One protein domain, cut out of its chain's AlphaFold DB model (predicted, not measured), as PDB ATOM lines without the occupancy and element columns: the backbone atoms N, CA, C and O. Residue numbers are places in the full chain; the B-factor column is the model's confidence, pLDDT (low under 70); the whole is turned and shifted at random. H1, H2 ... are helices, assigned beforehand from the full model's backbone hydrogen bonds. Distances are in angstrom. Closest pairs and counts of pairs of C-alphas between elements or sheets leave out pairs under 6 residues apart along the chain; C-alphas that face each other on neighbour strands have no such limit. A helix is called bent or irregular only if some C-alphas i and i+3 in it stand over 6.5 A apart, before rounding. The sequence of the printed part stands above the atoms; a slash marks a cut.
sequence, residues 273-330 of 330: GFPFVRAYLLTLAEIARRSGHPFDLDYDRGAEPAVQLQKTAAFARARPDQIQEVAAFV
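What this domain is: This is residues 273 to 330 of the 330 residues of the protein "Pyridoxal-phosphate dependent enzyme" of Syntrophobacterales bacterium (UniProt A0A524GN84). Three helices make an angular frame: H2 and H3 follow each other round a corner as an L, about perpendicular, and H1 slants across the inner side of that L. Residues 281 to 288 of H1 pack on H3, H1 comes near H2 at Arg 278, and a long stretch with no named element, residues 292 to 304, folds back from the end of H1 to the beginning of H2. The printed part has 58 residues, with three named helices in the order H1, H2, H3 and no named strand, and its class is all helix. The whole is compact, with a radius of gyration of the C-alphas of 11.0 A, and its spans of 31 by 20 by 17 A make it only just elongated.

How they stand to each other: H1, residues 275 to 291, touches H3, residues 320 to 329, with residues 281 to 288 alone. Their closest C-alphas are those of Ala 288 and Val 326, 6.2 A apart. The two run the same way at a steep tilt of 64 degrees, and their centres are 10.5 A apart. H2, residues 305 to 318, is close to H1 but not clearly touching it, with the closest C-alphas, those of Arg 278 and Thr 312, 7.0 A apart. H1 and H2 run the same way at a steep tilt of 63 degrees. H2 and H3 are also close but not clearly touching, with the C-alphas of Ala 316 and Ile 323 the closest at 7.6 A. They are about perpendicular, at 83 degrees, and their centres are 17.3 A apart. In H1, H2 and H3 every pair of O i and N i+4 is within hydrogen-bond range.

Where its parts are: H1 begins at Pro 275, with its C-alpha at (147.152, 267.346, 178.483), and ends at Ser 291, 24.1 A from first to last C-alpha. H2 runs from Pro 305, with its C-alpha at (143.199, 275.809, 172.427), to Ala 318, a length of 19.9 A. H3 runs from Pro 320 to Phe 329, whose C-alpha is at (162.083, 272.407, 194.660), a length of 14.4 A. No helix is bent or irregular.

The domain as a whole: The two C-alphas farthest apart are those of Glu 304 and Phe 329, at 31.5 A. The link from H1 to H2, with 13 residues, is long, and its C-alphas lie 5 to 17 A from the mean of the C-alphas. The link from H2 to H3, Arg 319, is tight. The printed part has no cut and ends at Val 330, the chain's last residue. The mean pLDDT of the printed part is 93.3, and no printed residue is under 70.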
ATOM      1  N   GLY A 273     148.474 267.108 171.137       89.50
ATOM      2  CA  GLY A 273     147.705 267.105 172.375       89.50
ATOM      3  C   GLY A 273     148.464 266.434 173.514       89.50
ATOM      4  O   GLY A 273     148.634 265.217 173.532       89.50
ATOM      5  N   PHE A 274     148.885 267.238 174.489       93.56
ATOM      6  CA  PHE A 274     149.698 266.802 175.628       93.56
ATOM      7  C   PHE A 274     149.098 267.263 176.971       93.56
ATOM      8  O   PHE A 274     149.717 268.014 177.725       93.56
ATOM      9  N   PRO A 275     147.862 266.843 177.307       91.50
ATOM     10  CA  PRO A 275     147.152 267.346 178.483       91.50
ATOM     11  C   PRO A 275     147.871 267.065 179.811       91.50
ATOM     12  O   PRO A 275     147.747 267.874 180.725       91.50
ATOM     13  N   PHE A 276     148.640 265.975 179.917       92.75
ATOM     14  CA  PHE A 276     149.413 265.664 181.123       92.75
ATOM     15  C   PHE A 276     150.614 266.602 181.265       92.75
ATOM     16  O   PHE A 276     150.798 267.182 182.328       92.75
ATOM     17  N   VAL A 277     151.384 266.824 180.191       92.69
ATOM     18  CA  VAL A 277     152.497 267.793 180.200       92.69
ATOM     19  C   VAL A 277     151.975 269.197 180.500       92.69
ATOM     20  O   VAL A 277     152.544 269.899 181.328       92.69
ATOM     21  N   ARG A 278     150.855 269.592 179.885       93.62
ATOM     22  CA  ARG A 278     150.204 270.874 180.165       93.62
ATOM     23  C   ARG A 278     149.812 270.994 181.638       93.62
ATOM     24  O   ARG A 278     150.152 271.987 182.263       93.62
ATOM     25  N   ALA A 279     149.137 269.988 182.198       93.62
ATOM     26  CA  ALA A 279     148.758 269.984 183.611       93.62
ATOM     27  C   ALA A 279     149.984 270.080 184.534       93.62
ATOM     28  O   ALA A 279     149.986 270.896 185.448       93.62
ATOM     29  N   TYR A 280     151.043 269.318 184.246       94.00
ATOM     30  CA  TYR A 280     152.301 269.360 184.992       94.00
ATOM     31  C   TYR A 280     152.929 270.758 184.996       94.00
ATOM     32  O   TYR A 280     153.261 271.280 186.057       94.00
ATOM     33  N   LEU A 281     153.030 271.404 183.831       95.81
ATOM     34  CA  LEU A 281     153.591 272.751 183.726       95.81
ATOM     35  C   LEU A 281     152.742 273.799 184.453       95.81
ATOM     36  O   LEU A 281     153.298 274.694 185.078       95.81
ATOM     37  N   LEU A 282     151.412 273.676 184.423       96.06
ATOM     38  CA  LEU A 282     150.523 274.563 185.181       96.06
ATOM     39  C   LEU A 282     150.658 274.365 186.693       96.06
ATOM     40  O   LEU A 282     150.608 275.334 187.446       96.06
ATOM     41  N   THR A 283     150.869 273.128 187.147       96.56
ATOM     42  CA  THR A 283     151.190 272.857 188.551       96.56
ATOM     43  C   THR A 283     152.522 273.492 188.942       96.56
ATOM     44  O   THR A 283     152.577 274.165 189.969       96.56
ATOM     45  N   LEU A 284     153.571 273.346 188.126       97.00
ATOM     46  CA  LEU A 284     154.853 274.007 188.386       97.00
ATOM     47  C   LEU A 284     154.722 275.533 188.386       97.00
ATOM     48  O   LEU A 284     155.273 276.172 189.274       97.00
ATOM     49  N   ALA A 285     153.945 276.116 187.470       96.44
ATOM     50  CA  ALA A 285     153.685 277.554 187.450       96.44
ATOM     51  C   ALA A 285     153.067 278.042 188.768       96.44
ATOM     52  O   ALA A 285     153.495 279.051 189.323       96.44
ATOM     53  N   GLU A 286     152.095 277.302 189.309       96.19
ATOM     54  CA  GLU A 286     151.468 277.647 190.587       96.19
ATOM     55  C   GLU A 286     152.421 277.460 191.777       96.19
ATOM     56  O   GLU A 286     152.414 278.280 192.696       96.19
ATOM     57  N   ILE A 287     153.266 276.421 191.763       96.81
ATOM     58  CA  ILE A 287     154.312 276.226 192.779       96.81
ATOM     59  C   ILE A 287     155.290 277.400 192.737       96.81
ATOM     60  O   ILE A 287     155.492 278.039 193.763       96.81
ATOM     61  N   ALA A 288     155.815 277.735 191.556       96.94
ATOM     62  CA  ALA A 288     156.759 278.826 191.350       96.94
ATOM     63  C   ALA A 288     156.193 280.174 191.806       96.94
ATOM     64  O   ALA A 288     156.841 280.907 192.551       96.94
ATOM     65  N   ARG A 289     154.933 280.461 191.450       95.62
ATOM     66  CA  ARG A 289     154.217 281.662 191.895       95.62
ATOM     67  C   ARG A 289     154.139 281.749 193.421       95.62
ATOM     68  O   ARG A 289     154.234 282.843 193.974       95.62
ATOM     69  N   ARG A 290     153.938 280.621 194.110       96.19
ATOM     70  CA  ARG A 290     153.863 280.571 195.581       96.19
ATOM     71  C   ARG A 290     155.226 280.586 196.265       96.19
ATOM     72  O   ARG A 290     155.305 281.070 197.389       96.19
ATOM     73  N   SER A 291     156.264 280.056 195.625       96.12
ATOM     74  CA  SER A 291     157.622 279.980 196.174       96.12
ATOM     75  C   SER A 291     158.524 281.146 195.757       96.12
ATOM     76  O   SER A 291     159.614 281.287 196.299       96.12
ATOM     77  N   GLY A 292     158.075 282.007 194.839       95.00
ATOM     78  CA  GLY A 292     158.839 283.156 194.348       95.00
ATOM     79  C   GLY A 292     159.893 282.798 193.295       95.00
ATOM     80  O   GLY A 292     160.769 283.616 193.020       95.00
ATOM     81  N   HIS A 293     159.819 281.601 192.709       95.75
ATOM     82  CA  HIS A 293     160.695 281.196 191.609       95.75
ATOM     83  C   HIS A 293     160.200 281.755 190.265       95.75
ATOM     84  O   HIS A 293     158.989 281.895 190.057       95.75
ATOM     85  N   PRO A 294     161.110 282.058 189.324       94.62
ATOM     86  CA  PRO A 294     160.733 282.517 187.994       94.62
ATOM     87  C   PRO A 294     160.103 281.378 187.178       94.62
ATOM     88  O   PRO A 294     160.659 280.284 187.084       94.62
ATOM     89  N   PHE A 295     158.951 281.640 186.560       97.31
ATOM     90  CA  PHE A 295     158.279 280.682 185.681       97.31
ATOM     91  C   PHE A 295     157.419 281.406 184.644       97.31
ATOM     92  O   PHE A 295     156.306 281.845 184.928       97.31
ATOM     93  N   ASP A 296     157.935 281.526 183.424       95.62
ATOM     94  CA  ASP A 296     157.418 282.462 182.415       95.62
ATOM     95  C   ASP A 296     156.351 281.842 181.495       95.62
ATOM     96  O   ASP A 296     156.166 282.265 180.350       95.62
ATOM     97  N   LEU A 297     155.656 280.805 181.967       95.75
ATOM     98  CA  LEU A 297     154.559 280.198 181.221       95.75
ATOM     99  C   LEU A 297     153.328 281.113 181.252       95.75
ATOM    100  O   LEU A 297     152.600 281.159 182.240       95.75
ATOM    101  N   ASP A 298     153.062 281.780 180.131       91.88
ATOM    102  CA  ASP A 298     151.799 282.477 179.875       91.88
ATOM    103  C   ASP A 298     150.724 281.476 179.422       91.88
ATOM    104  O   ASP A 298     150.811 280.913 178.324       91.88
ATOM    105  N   TYR A 299     149.718 281.247 180.270       93.25
ATOM    106  CA  TYR A 299     148.607 280.343 179.985       93.25
ATOM    107  C   TYR A 299     147.255 280.998 180.272       93.25
ATOM    108  O   TYR A 299     146.935 281.329 181.413       93.25
ATOM    109  N   ASP A 300     146.423 281.095 179.237       91.38
ATOM    110  CA  ASP A 300     145.057 281.614 179.310       91.38
ATOM    111  C   ASP A 300     144.074 280.521 178.881       91.38
ATOM    112  O   ASP A 300     144.052 280.092 177.725       91.38
ATOM    113  N   ARG A 301     143.248 280.070 179.832       86.44
ATOM    114  CA  ARG A 301     142.241 279.022 179.620       86.44
ATOM    115  C   ARG A 301     141.153 279.437 178.621       86.44
ATOM    116  O   ARG A 301     140.560 278.547 178.020       86.44
ATOM    117  N   GLY A 302     140.880 280.734 178.474       88.69
ATOM    118  CA  GLY A 302     139.858 281.266 177.568       88.69
ATOM    119  C   GLY A 302     140.337 281.470 176.130       88.69
ATOM    120  O   GLY A 302     139.517 281.692 175.243       88.69
ATOM    121  N   ALA A 303     141.645 281.391 175.881       89.94
ATOM    122  CA  ALA A 303     142.201 281.545 174.546       89.94
ATOM    123  C   ALA A 303     142.008 280.290 173.678       89.94
ATOM    124  O   ALA A 303     141.800 279.180 174.174       89.94
ATOM    125  N   GLU A 304     142.176 280.461 172.364       90.62
ATOM    126  CA  GLU A 304     142.092 279.376 171.386       90.62
ATOM    127  C   GLU A 304     142.997 278.181 171.764       90.62
ATOM    128  O   GLU A 304     144.223 278.345 171.870       90.62
ATOM    129  N   PRO A 305     142.445 276.958 171.925       87.69
ATOM    130  CA  PRO A 305     143.199 275.809 172.427       87.69
ATOM    131  C   PRO A 305     144.466 275.486 171.627       87.69
ATOM    132  O   PRO A 305     145.494 275.135 172.208       87.69
ATOM    133  N   ALA A 306     144.421 275.627 170.298       89.62
ATOM    134  CA  ALA A 306     145.571 275.373 169.432       89.62
ATOM    135  C   ALA A 306     146.717 276.369 169.682       89.62
ATOM    136  O   ALA A 306     147.880 275.970 169.750       89.62
ATOM    137  N   VAL A 307     146.386 277.649 169.885       91.12
ATOM    138  CA  VAL A 307     147.360 278.701 170.212       91.12
ATOM    139  C   VAL A 307     147.976 278.434 171.585       91.12
ATOM    140  O   VAL A 307     149.195 278.507 171.741       91.12
ATOM    141  N   GLN A 308     147.159 278.042 172.567       91.50
ATOM    142  CA  GLN A 308     147.646 277.705 173.906       91.50
ATOM    143  C   GLN A 308     148.574 276.490 173.916       91.50
ATOM    144  O   GLN A 308     149.602 276.497 174.597       91.50
ATOM    145  N   LEU A 309     148.272 275.457 173.125       91.50
ATOM    146  CA  LEU A 309     149.176 274.319 172.961       91.50
ATOM    147  C   LEU A 309     150.507 274.758 172.332       91.50
ATOM    148  O   LEU A 309     151.565 274.386 172.831       91.50
ATOM    149  N   GLN A 310     150.495 275.597 171.296       92.25
ATOM    150  CA  GLN A 310     151.735 276.089 170.686       92.25
ATOM    151  C   GLN A 310     152.595 276.896 171.668       92.25
ATOM    152  O   GLN A 310     153.790 276.618 171.785       92.25
ATOM    153  N   LYS A 311     151.994 277.833 172.417       93.50
ATOM    154  CA  LYS A 311     152.687 278.602 173.467       93.50
ATOM    155  C   LYS A 311     153.296 277.692 174.531       93.50
ATOM    156  O   LYS A 311     154.483 277.799 174.829       93.50
ATOM    157  N   THR A 312     152.510 276.743 175.042       94.25
ATOM    158  CA  THR A 312     152.965 275.795 176.070       94.25
ATOM    159  C   THR A 312     154.141 274.949 175.567       94.25
ATOM    160  O   THR A 312     155.126 274.755 176.278       94.25
ATOM    161  N   ALA A 313     154.078 274.469 174.320       93.25
ATOM    162  CA  ALA A 313     155.161 273.699 173.711       93.25
ATOM    163  C   ALA A 313     156.423 274.545 173.473       93.25
ATOM    164  O   ALA A 313     157.535 274.044 173.645       93.25
ATOM    165  N   ALA A 314     156.266 275.812 173.077       94.25
ATOM    166  CA  ALA A 314     157.378 276.742 172.909       94.25
ATOM    167  C   ALA A 314     158.076 277.017 174.247       94.25
ATOM    168  O   ALA A 314     159.297 276.884 174.321       94.25
ATOM    169  N   PHE A 315     157.311 277.293 175.310       95.75
ATOM    170  CA  PHE A 315     157.838 277.446 176.667       95.75
ATOM    171  C   PHE A 315     158.626 276.208 177.109       95.75
ATOM    172  O   PHE A 315     159.787 276.327 177.486       95.75
ATOM    173  N   ALA A 316     158.045 275.009 176.971       93.06
ATOM    174  CA  ALA A 316     158.688 273.768 177.405       93.06
ATOM    175  C   ALA A 316     160.037 273.493 176.718       93.06
ATOM    176  O   ALA A 316     160.917 272.868 177.308       93.06
ATOM    177  N   ARG A 317     160.211 273.952 175.473       92.88
ATOM    178  CA  ARG A 317     161.474 273.830 174.727       92.88
ATOM    179  C   ARG A 317     162.459 274.945 175.048       92.88
ATOM    180  O   ARG A 317     163.657 274.692 175.080       92.88
ATOM    181  N   ALA A 318     161.961 276.164 175.222       96.25
ATOM    182  CA  ALA A 318     162.791 277.339 175.431       96.25
ATOM    183  C   ALA A 318     163.314 277.432 176.866       96.25
ATOM    184  O   ALA A 318     164.429 277.907 177.052       96.25
ATOM    185  N   ARG A 319     162.521 276.987 177.856       96.12
ATOM    186  CA  ARG A 319     162.782 277.171 179.292       96.12
ATOM    187  C   ARG A 319     162.883 275.867 180.102       96.12
ATOM    188  O   ARG A 319     162.217 275.731 181.133       96.12
ATOM    189  N   PRO A 320     163.693 274.875 179.676       94.50
ATOM    190  CA  PRO A 320     163.919 273.676 180.479       94.50
ATOM    191  C   PRO A 320     164.609 273.991 181.817       94.50
ATOM    192  O   PRO A 320     164.434 273.231 182.762       94.50
ATOM    193  N   ASP A 321     165.347 275.104 181.904       95.81
ATOM    194  CA  ASP A 321     165.964 275.637 183.123       95.81
ATOM    195  C   ASP A 321     164.922 275.900 184.218       95.81
ATOM    196  O   ASP A 321     164.999 275.290 185.282       95.81
ATOM    197  N   GLN A 322     163.898 276.713 183.930       96.25
ATOM    198  CA  GLN A 322     162.837 277.032 184.896       96.25
ATOM    199  C   GLN A 322     162.039 275.791 185.298       96.25
ATOM    200  O   GLN A 322     161.688 275.616 186.463       96.25
ATOM    201  N   ILE A 323     161.767 274.899 184.339       95.25
ATOM    202  CA  ILE A 323     161.060 273.643 184.611       95.25
ATOM    203  C   ILE A 323     161.861 272.778 185.585       95.25
ATOM    204  O   ILE A 323     161.293 272.277 186.550       95.25
ATOM    205  N   GLN A 324     163.163 272.604 185.349       93.25
ATOM    206  CA  GLN A 324     164.023 271.786 186.205       93.25
ATOM    207  C   GLN A 324     164.220 272.404 187.587       93.25
ATOM    208  O   GLN A 324     164.172 271.677 188.575       93.25
ATOM    209  N   GLU A 325     164.407 273.721 187.663       94.38
ATOM    210  CA  GLU A 325     164.583 274.438 188.924       94.38
ATOM    211  C   GLU A 325     163.364 274.265 189.838       94.38
ATOM    212  O   GLU A 325     163.497 273.819 190.977       94.38
ATOM    213  N   VAL A 326     162.161 274.535 189.322       94.56
ATOM    214  CA  VAL A 326     160.926 274.416 190.110       94.56
ATOM    215  C   VAL A 326     160.584 272.954 190.391       94.56
ATOM    216  O   VAL A 326     160.099 272.637 191.472       94.56
ATOM    217  N   ALA A 327     160.854 272.035 189.461       91.75
ATOM    218  CA  ALA A 327     160.643 270.610 189.704       91.75
ATOM    219  C   ALA A 327     161.561 270.052 190.803       91.75
ATOM    220  O   ALA A 327     161.142 269.150 191.516       91.75
ATOM    221  N   ALA A 328     162.784 270.574 190.942       90.56
ATOM    222  CA  ALA A 328     163.729 270.173 191.987       90.56
ATOM    223  C   ALA A 328     163.422 270.789 193.363       90.56
ATOM    224  O   ALA A 328     163.976 270.342 194.365       90.56
ATOM    225  N   PHE A 329     162.571 271.818 193.412       87.81
ATOM    226  CA  PHE A 329     162.083 272.407 194.660       87.81
ATOM    227  C   PHE A 329     161.059 271.507 195.380       87.81
ATOM    228  O   PHE A 329     160.900 271.621 196.596       87.81
ATOM    229  N   VAL A 330     160.365 270.641 194.634       78.25
ATOM    230  CA  VAL A 330     159.360 269.684 195.137       78.25
ATOM    231  C   VAL A 330     160.031 268.439 195.703       78.25
ATOM    232  O   VAL A 330     159.595 268.002 196.792       78.25
TER     233      VAL A 330